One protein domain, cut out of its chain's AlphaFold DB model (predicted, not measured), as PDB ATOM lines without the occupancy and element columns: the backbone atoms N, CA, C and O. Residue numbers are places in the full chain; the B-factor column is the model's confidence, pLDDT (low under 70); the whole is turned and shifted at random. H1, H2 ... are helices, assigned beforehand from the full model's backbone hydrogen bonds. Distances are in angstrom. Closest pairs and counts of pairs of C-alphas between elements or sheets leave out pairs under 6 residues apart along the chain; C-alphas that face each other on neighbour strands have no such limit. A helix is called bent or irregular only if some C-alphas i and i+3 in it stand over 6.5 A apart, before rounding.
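AT A GLANCE: This is residues 16 to 66 of the 217 residues of the protein "Mediator of RNA polymerase II transcription subunit 7" of Botryobasidium botryosum FD-172 SS1 (UniProt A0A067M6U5). Look first for one straight helix, H2, which makes the long side of a small rounded cluster; H1 lies off its first end, and H3 stands about perpendicular to it at its other end. The long link of residues 52 to 62 then brings the backbone back to the short helix H4, which sits between H1 and H3 and packs on H2 at residues 25 to 29. You are reading 51 printed residues with four named helices, in the order H1, H2, H3, H4, and no named strand; the class is all helix. The whole is compact, with a radius of gyration of the C-alphas of 10.3 A and spans of 27 by 21 by 17 A.

HOW THE PARTS SIT: Start at H2, residues 23 to 35, the longest helix. With its residues 32 to 35 alone it only just touches H3, residues 41 to 51, with 3 pairs of C-alphas within 8 A; the closest are those of Arg 35 and Ile 51, 6.8 A apart. Their lines stand at 81 degrees, about perpendicular. Now look at H4, residues 63 to 66, the hub, which touches three other helices. H2 touches it with residues 25 to 29 alone, and the closest C-alphas, those of Leu 29 and Leu 63, are 5.9 A apart. H3 and H4 only just touch, with 3 pairs of C-alphas within 8 A, the closest being those of His 41 and Thr 64 at 6.8 A. H1, residues 16 to 20, also only just touches H4, again with 3 pairs, and the closest C-alphas are those of Arg 20 and Leu 66 at 7.5 A. H1 and H2 meet only through their link, while H1 and H3 are apart. In H2 every O i to N i+4 pair is within hydrogen-bond range; in H3 it is 4 of 7, in H1 0 of 1 beside 2 of 2 O i to N i+3 pairs, and H4 is too short for an i+4 pair.

IN THESE COORDINATES: Find C-alpha 23 at (-57.536, -37.569, 17.229); from there H2 runs 18.5 A to C-alpha 35 at (-48.097, -22.371, 12.471). H3 measures 13.7 A and is irregular: C-alphas 46 and 49 are 7.9 A apart. H1 begins at C-alpha 16, at (-49.618, -42.084, 31.004), and measures 7.6 A; it is neither bent nor irregular, but only just, with C-alphas 16 and 19 6.1 A apart. H4 measures 5.9 A and ends at C-alpha 66.

THE WHOLE: The two C-alphas farthest apart are those of Ile 16 and Ser 37, at 28.9 A. The printed part has no cut. The links H1 to H2 and H2 to H3 are tight, and the link H3 to H4, 11 residues, is long. Mean pLDDT of the printed part is 80.5; look for values under 70 at residues 37 to 46, of which 41 to 46 belong to H3.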
ATOM      1  N   ILE A  16     -48.503 -43.049  30.891       86.88
ATOM      2  CA  ILE A  16     -49.618 -42.084  31.004       86.88
ATOM      3  C   ILE A  16     -49.845 -41.333  29.680       86.88
ATOM      4  O   ILE A  16     -50.972 -40.965  29.344       86.88
ATOM      5  N   GLN A  17     -48.774 -41.142  28.907       88.19
ATOM      6  CA  GLN A  17     -48.774 -40.478  27.607       88.19
ATOM      7  C   GLN A  17     -49.680 -41.179  26.590       88.19
ATOM      8  O   GLN A  17     -50.216 -40.513  25.713       88.19
ATOM      9  N   TYR A  18     -49.921 -42.489  26.718       87.56
ATOM     10  CA  TYR A  18     -50.791 -43.225  25.798       87.56
ATOM     11  C   TYR A  18     -52.208 -42.629  25.731       87.56
ATOM     12  O   TYR A  18     -52.757 -42.466  24.644       87.56
ATOM     13  N   ASN A  19     -52.765 -42.197  26.868       90.19
ATOM     14  CA  ASN A  19     -54.097 -41.581  26.920       90.19
ATOM     15  C   ASN A  19     -54.158 -40.209  26.222       90.19
ATOM     16  O   ASN A  19     -55.245 -39.700  25.957       90.19
ATOM     17  N   ARG A  20     -53.002 -39.595  25.934       90.12
ATOM     18  CA  ARG A  20     -52.900 -38.291  25.267       90.12
ATOM     19  C   ARG A  20     -53.008 -38.401  23.743       90.12
ATOM     20  O   ARG A  20     -53.294 -37.394  23.099       90.12
ATOM     21  N   TYR A  21     -52.856 -39.599  23.172       89.81
ATOM     22  CA  TYR A  21     -52.994 -39.864  21.735       89.81
ATOM     23  C   TYR A  21     -54.468 -39.922  21.301       89.81
ATOM     24  O   TYR A  21     -55.000 -40.973  20.948       89.81
ATOM     25  N   THR A  22     -55.141 -38.771  21.324       92.31
ATOM     26  CA  THR A  22     -56.509 -38.602  20.812       92.31
ATOM     27  C   THR A  22     -56.477 -37.965  19.417       92.31
ATOM     28  O   THR A  22     -55.538 -37.223  19.116       92.31
ATOM     29  N   PRO A  23     -57.487 -38.198  18.553       92.12
ATOM     30  CA  PRO A  23     -57.536 -37.569  17.229       92.12
ATOM     31  C   PRO A  23     -57.501 -36.038  17.322       92.12
ATOM     32  O   PRO A  23     -56.754 -35.399  16.592       92.12
ATOM     33  N   GLN A  24     -58.201 -35.462  18.304       90.94
ATOM     34  CA  GLN A  24     -58.194 -34.023  18.557       90.94
ATOM     35  C   GLN A  24     -56.787 -33.497  18.874       90.94
ATOM     36  O   GLN A  24     -56.364 -32.500  18.297       90.94
ATOM     37  N   ASN A  25     -56.036 -34.168  19.752       90.88
ATOM     38  CA  ASN A  25     -54.689 -33.724  20.119       90.88
ATOM     39  C   ASN A  25     -53.695 -33.865  18.956       90.88
ATOM     40  O   ASN A  25     -52.781 -33.051  18.825       90.88
ATOM     41  N   LEU A  26     -53.882 -34.869  18.094       90.25
ATOM     42  CA  LEU A  26     -53.085 -35.034  16.879       90.25
ATOM     43  C   LEU A  26     -53.374 -33.925  15.860       90.25
ATOM     44  O   LEU A  26     -52.435 -33.386  15.276       90.25
ATOM     45  N   ASP A  27     -54.636 -33.527  15.700       90.81
ATOM     46  CA  ASP A  27     -55.008 -32.404  14.835       90.81
ATOM     47  C   ASP A  27     -54.427 -31.079  15.362       90.81
ATOM     48  O   ASP A  27     -53.881 -30.284  14.594       90.81
ATOM     49  N   LEU A  28     -54.460 -30.864  16.684       89.12
ATOM     50  CA  LEU A  28     -53.818 -29.712  17.327       89.12
ATOM     51  C   LEU A  28     -52.303 -29.689  17.098       89.12
ATOM     52  O   LEU A  28     -51.744 -28.623  16.848       89.12
ATOM     53  N   LEU A  29     -51.642 -30.846  17.148       88.38
ATOM     54  CA  LEU A  29     -50.212 -30.971  16.865       88.38
ATOM     55  C   LEU A  29     -49.887 -30.620  15.411       88.38
ATOM     56  O   LEU A  29     -48.918 -29.907  15.151       88.38
ATOM     57  N   VAL A  30     -50.704 -31.081  14.461       88.44
ATOM     58  CA  VAL A  30     -50.542 -30.733  13.042       88.44
ATOM     59  C   VAL A  30     -50.683 -29.223  12.843       88.44
ATOM     60  O   VAL A  30     -49.829 -28.621  12.192       88.44
ATOM     61  N   LEU A  31     -51.692 -28.600  13.459       88.06
ATOM     62  CA  LEU A  31     -51.897 -27.149  13.413       88.06
ATOM     63  C   LEU A  31     -50.760 -26.370  14.076       88.06
ATOM     64  O   LEU A  31     -50.353 -25.324  13.569       88.06
ATOM     65  N   LEU A  32     -50.241 -26.868  15.201       86.50
ATOM     66  CA  LEU A  32     -49.092 -26.282  15.881       86.50
ATOM     67  C   LEU A  32     -47.874 -26.298  14.958       86.50
ATOM     68  O   LEU A  32     -47.291 -25.241  14.749       86.50
ATOM     69  N   ARG A  33     -47.584 -27.434  14.313       84.25
ATOM     70  CA  ARG A  33     -46.495 -27.576  13.334       84.25
ATOM     71  C   ARG A  33     -46.657 -26.653  12.127       84.25
ATOM     72  O   ARG A  33     -45.680 -26.093  11.653       84.25
ATOM     73  N   GLU A  34     -47.870 -26.517  11.598       85.31
ATOM     74  CA  GLU A  34     -48.134 -25.642  10.447       85.31
ATOM     75  C   GLU A  34     -47.922 -24.162  10.776       85.31
ATOM     76  O   GLU A  34     -47.476 -23.393   9.926       85.31
ATOM     77  N   ARG A  35     -48.235 -23.759  12.012       83.12
ATOM     78  CA  ARG A  35     -48.097 -22.371  12.471       83.12
ATOM     79  C   ARG A  35     -46.713 -22.065  13.030       83.12
ATOM     80  O   ARG A  35     -46.296 -20.909  13.009       83.12
ATOM     81  N   SER A  36     -46.002 -23.071  13.521       76.31
ATOM     82  CA  SER A  36     -44.628 -22.943  13.981       76.31
ATOM     83  C   SER A  36     -43.656 -23.161  12.825       76.31
ATOM     84  O   SER A  36     -43.455 -24.279  12.362       76.31
ATOM     85  N   SER A  37     -42.977 -22.106  12.388       61.72
ATOM     86  CA  SER A  37     -41.868 -22.221  11.432       61.72
ATOM     87  C   SER A  37     -40.585 -22.802  12.044       61.72
ATOM     88  O   SER A  37     -39.603 -22.993  11.330       61.72
ATOM     89  N   THR A  38     -40.558 -23.026  13.362       59.66
ATOM     90  CA  THR A  38     -39.333 -23.288  14.125       59.66
ATOM     91  C   THR A  38     -39.266 -24.734  14.611       59.66
ATOM     92  O   THR A  38     -40.157 -25.204  15.308       59.66
ATOM     93  N   THR A  39     -38.169 -25.426  14.292       58.22
ATOM     94  CA  THR A  39     -37.890 -26.831  14.664       58.22
ATOM     95  C   THR A  39     -37.501 -27.012  16.143       58.22
ATOM     96  O   THR A  39     -37.182 -28.114  16.581       58.22
ATOM     97  N   ILE A  40     -37.461 -25.938  16.936       60.38
ATOM     98  CA  ILE A  40     -36.929 -25.963  18.303       60.38
ATOM     99  C   ILE A  40     -38.060 -26.314  19.283       60.38
ATOM    100  O   ILE A  40     -38.898 -25.476  19.608       60.38
ATOM    101  N   HIS A  41     -38.054 -27.552  19.794       63.34
ATOM    102  CA  HIS A  41     -39.065 -28.067  20.735       63.34
ATOM    103  C   HIS A  41     -39.221 -27.220  22.016       63.34
ATOM    104  O   HIS A  41     -40.312 -27.149  22.574       63.34
ATOM    105  N   GLN A  42     -38.155 -26.550  22.469       60.28
ATOM    106  CA  GLN A  42     -38.183 -25.676  23.653       60.28
ATOM    107  C   GLN A  42     -38.962 -24.371  23.421       60.28
ATOM    108  O   GLN A  42     -39.711 -23.943  24.290       60.28
ATOM    109  N   GLU A  43     -38.852 -23.767  22.236       59.38
ATOM    110  CA  GLU A  43     -39.575 -22.527  21.904       59.38
ATOM    111  C   GLU A  43     -41.059 -22.789  21.606       59.38
ATOM    112  O   GLU A  43     -41.919 -21.934  21.838       59.38
ATOM    113  N   LEU A  44     -41.366 -23.993  21.117       61.47
ATOM    114  CA  LEU A  44     -42.727 -24.490  20.919       61.47
ATOM    115  C   LEU A  44     -43.475 -24.668  22.243       61.47
ATOM    116  O   LEU A  44     -44.657 -24.334  22.330       61.47
ATOM    117  N   GLN A  45     -42.769 -25.134  23.277       62.66
ATOM    118  CA  GLN A  45     -43.323 -25.344  24.612       62.66
ATOM    119  C   GLN A  45     -43.830 -24.038  25.240       62.66
ATOM    120  O   GLN A  45     -44.914 -24.008  25.819       62.66
ATOM    121  N   GLU A  46     -43.067 -22.950  25.113       65.19
ATOM    122  CA  GLU A  46     -43.396 -21.665  25.745       65.19
ATOM    123  C   GLU A  46     -44.512 -20.911  25.003       65.19
ATOM    124  O   GLU A  46     -45.270 -20.159  25.616       65.19
ATOM    125  N   ASN A  47     -44.673 -21.156  23.698       74.25
ATOM    126  CA  ASN A  47     -45.584 -20.394  22.841       74.25
ATOM    127  C   ASN A  47     -46.841 -21.159  22.388       74.25
ATOM    128  O   ASN A  47     -47.682 -20.569  21.706       74.25
ATOM    129  N   GLN A  48     -47.025 -22.430  22.773       81.38
ATOM    130  CA  GLN A  48     -48.156 -23.279  22.349       81.38
ATOM    131  C   GLN A  48     -49.521 -22.584  22.487       81.38
ATOM    132  O   GLN A  48     -50.302 -22.540  21.535       81.38
ATOM    133  N   HIS A  49     -49.795 -21.990  23.650       81.88
ATOM    134  CA  HIS A  49     -51.071 -21.325  23.937       81.88
ATOM    135  C   HIS A  49     -51.256 -20.031  23.132       81.88
ATOM    136  O   HIS A  49     -52.375 -19.698  22.747       81.88
ATOM    137  N   ALA A  50     -50.170 -19.313  22.829       82.19
ATOM    138  CA  ALA A  50     -50.225 -18.122  21.986       82.19
ATOM    139  C   ALA A  50     -50.508 -18.495  20.519       82.19
ATOM    140  O   ALA A  50     -51.369 -17.892  19.874       82.19
ATOM    141  N   ILE A  51     -49.839 -19.539  20.017       80.69
ATOM    142  CA  ILE A  51     -49.952 -20.043  18.637       80.69
ATOM    143  C   ILE A  51     -51.334 -20.671  18.373       80.69
ATOM    144  O   ILE A  51     -51.899 -20.545  17.277       80.69
ATOM    145  N   LEU A  52     -51.903 -21.339  19.380       82.38
ATOM    146  CA  LEU A  52     -53.202 -22.014  19.309       82.38
ATOM    147  C   LEU A  52     -54.344 -21.231  19.973       82.38
ATOM    148  O   LEU A  52     -55.421 -21.785  20.156       82.38
ATOM    149  N   SER A  53     -54.158 -19.940  20.257       81.50
ATOM    150  CA  SER A  53     -55.145 -19.074  20.932       81.50
ATOM    151  C   SER A  53     -56.546 -19.061  20.300       81.50
ATOM    152  O   SER A  53     -57.534 -18.814  20.985       81.50
ATOM    153  N   ASN A  54     -56.646 -19.362  19.003       81.19
ATOM    154  CA  ASN A  54     -57.909 -19.431  18.264       81.19
ATOM    155  C   ASN A  54     -58.683 -20.750  18.445       81.19
ATOM    156  O   ASN A  54     -59.765 -20.885  17.877       81.19
ATOM    157  N   GLN A  55     -58.128 -21.730  19.159       82.00
ATOM    158  CA  GLN A  55     -58.695 -23.069  19.286       82.00
ATOM    159  C   GLN A  55     -59.181 -23.329  20.712       82.00
ATOM    160  O   GLN A  55     -58.530 -22.949  21.682       82.00
ATOM    161  N   ALA A  56     -60.343 -23.971  20.835       75.38
ATOM    162  CA  ALA A  56     -60.874 -24.397  22.125       75.38
ATOM    163  C   ALA A  56     -60.128 -25.643  22.636       75.38
ATOM    164  O   ALA A  56     -59.666 -26.462  21.840       75.38
ATOM    165  N   ASP A  57     -60.043 -25.780  23.961       79.12
ATOM    166  CA  ASP A  57     -59.520 -26.960  24.662       79.12
ATOM    167  C   ASP A  57     -58.047 -27.306  24.369       79.12
ATOM    168  O   ASP A  57     -57.681 -28.475  24.239       79.12
ATOM    169  N   VAL A  58     -57.176 -26.292  24.282       82.31
ATOM    170  CA  VAL A  58     -55.719 -26.508  24.230       82.31
ATOM    171  C   VAL A  58     -55.250 -27.115  25.561       82.31
ATOM    172  O   VAL A  58     -55.480 -26.507  26.609       82.31
ATOM    173  N   PRO A  59     -54.598 -28.293  25.560       83.81
ATOM    174  CA  PRO A  59     -54.133 -28.912  26.794       83.81
ATOM    175  C   PRO A  59     -52.989 -28.135  27.459       83.81
ATOM    176  O   PRO A  59     -52.138 -27.568  26.777       83.81
ATOM    177  N   GLU A  60     -52.918 -28.189  28.796       83.31
ATOM    178  CA  GLU A  60     -51.831 -27.570  29.581       83.31
ATOM    179  C   GLU A  60     -50.468 -28.257  29.376       83.31
ATOM    180  O   GLU A  60     -49.420 -27.664  29.620       83.31
ATOM    181  N   TRP A  61     -50.473 -29.520  28.940       85.25
ATOM    182  CA  TRP A  61     -49.264 -30.294  28.663       85.25
ATOM    183  C   TRP A  61     -48.761 -30.066  27.229       85.25
ATOM    184  O   TRP A  61     -49.494 -29.621  26.343       85.25
ATOM    185  N   ASN A  62     -47.482 -30.367  27.005       85.88
ATOM    186  CA  ASN A  62     -46.805 -30.036  25.758       85.88
ATOM    187  C   ASN A  62     -47.188 -31.008  24.630       85.88
ATOM    188  O   ASN A  62     -46.891 -32.202  24.705       85.88
ATOM    189  N   LEU A  63     -47.794 -30.493  23.555       86.00
ATOM    190  CA  LEU A  63     -48.191 -31.300  22.400       86.00
ATOM    191  C   LEU A  63     -46.987 -31.974  21.724       86.00
ATOM    192  O   LEU A  63     -47.157 -33.054  21.165       86.00
ATOM    193  N   THR A  64     -45.765 -31.430  21.841       84.50
ATOM    194  CA  THR A  64     -44.561 -32.070  21.278       84.50
ATOM    195  C   THR A  64     -44.245 -33.425  21.920       84.50
ATOM    196  O   THR A  64     -43.496 -34.210  21.351       84.50
ATOM    197  N   GLU A  65     -44.821 -33.754  23.083       85.44
ATOM    198  CA  GLU A  65     -44.691 -35.094  23.673       85.44
ATOM    199  C   GLU A  65     -45.330 -36.201  22.819       85.44
ATOM    200  O   GLU A  65     -44.984 -37.369  22.984       85.44
ATOM    201  N   LEU A  66     -46.263 -35.862  21.922       87.56
ATOM    202  CA  LEU A  66     -46.860 -36.831  20.998       87.56
ATOM    203  C   LEU A  66     -45.955 -37.129  19.797       87.56
ATOM    204  O   LEU A  66     -46.228 -38.068  19.040       87.56
TER     205      LEU A  66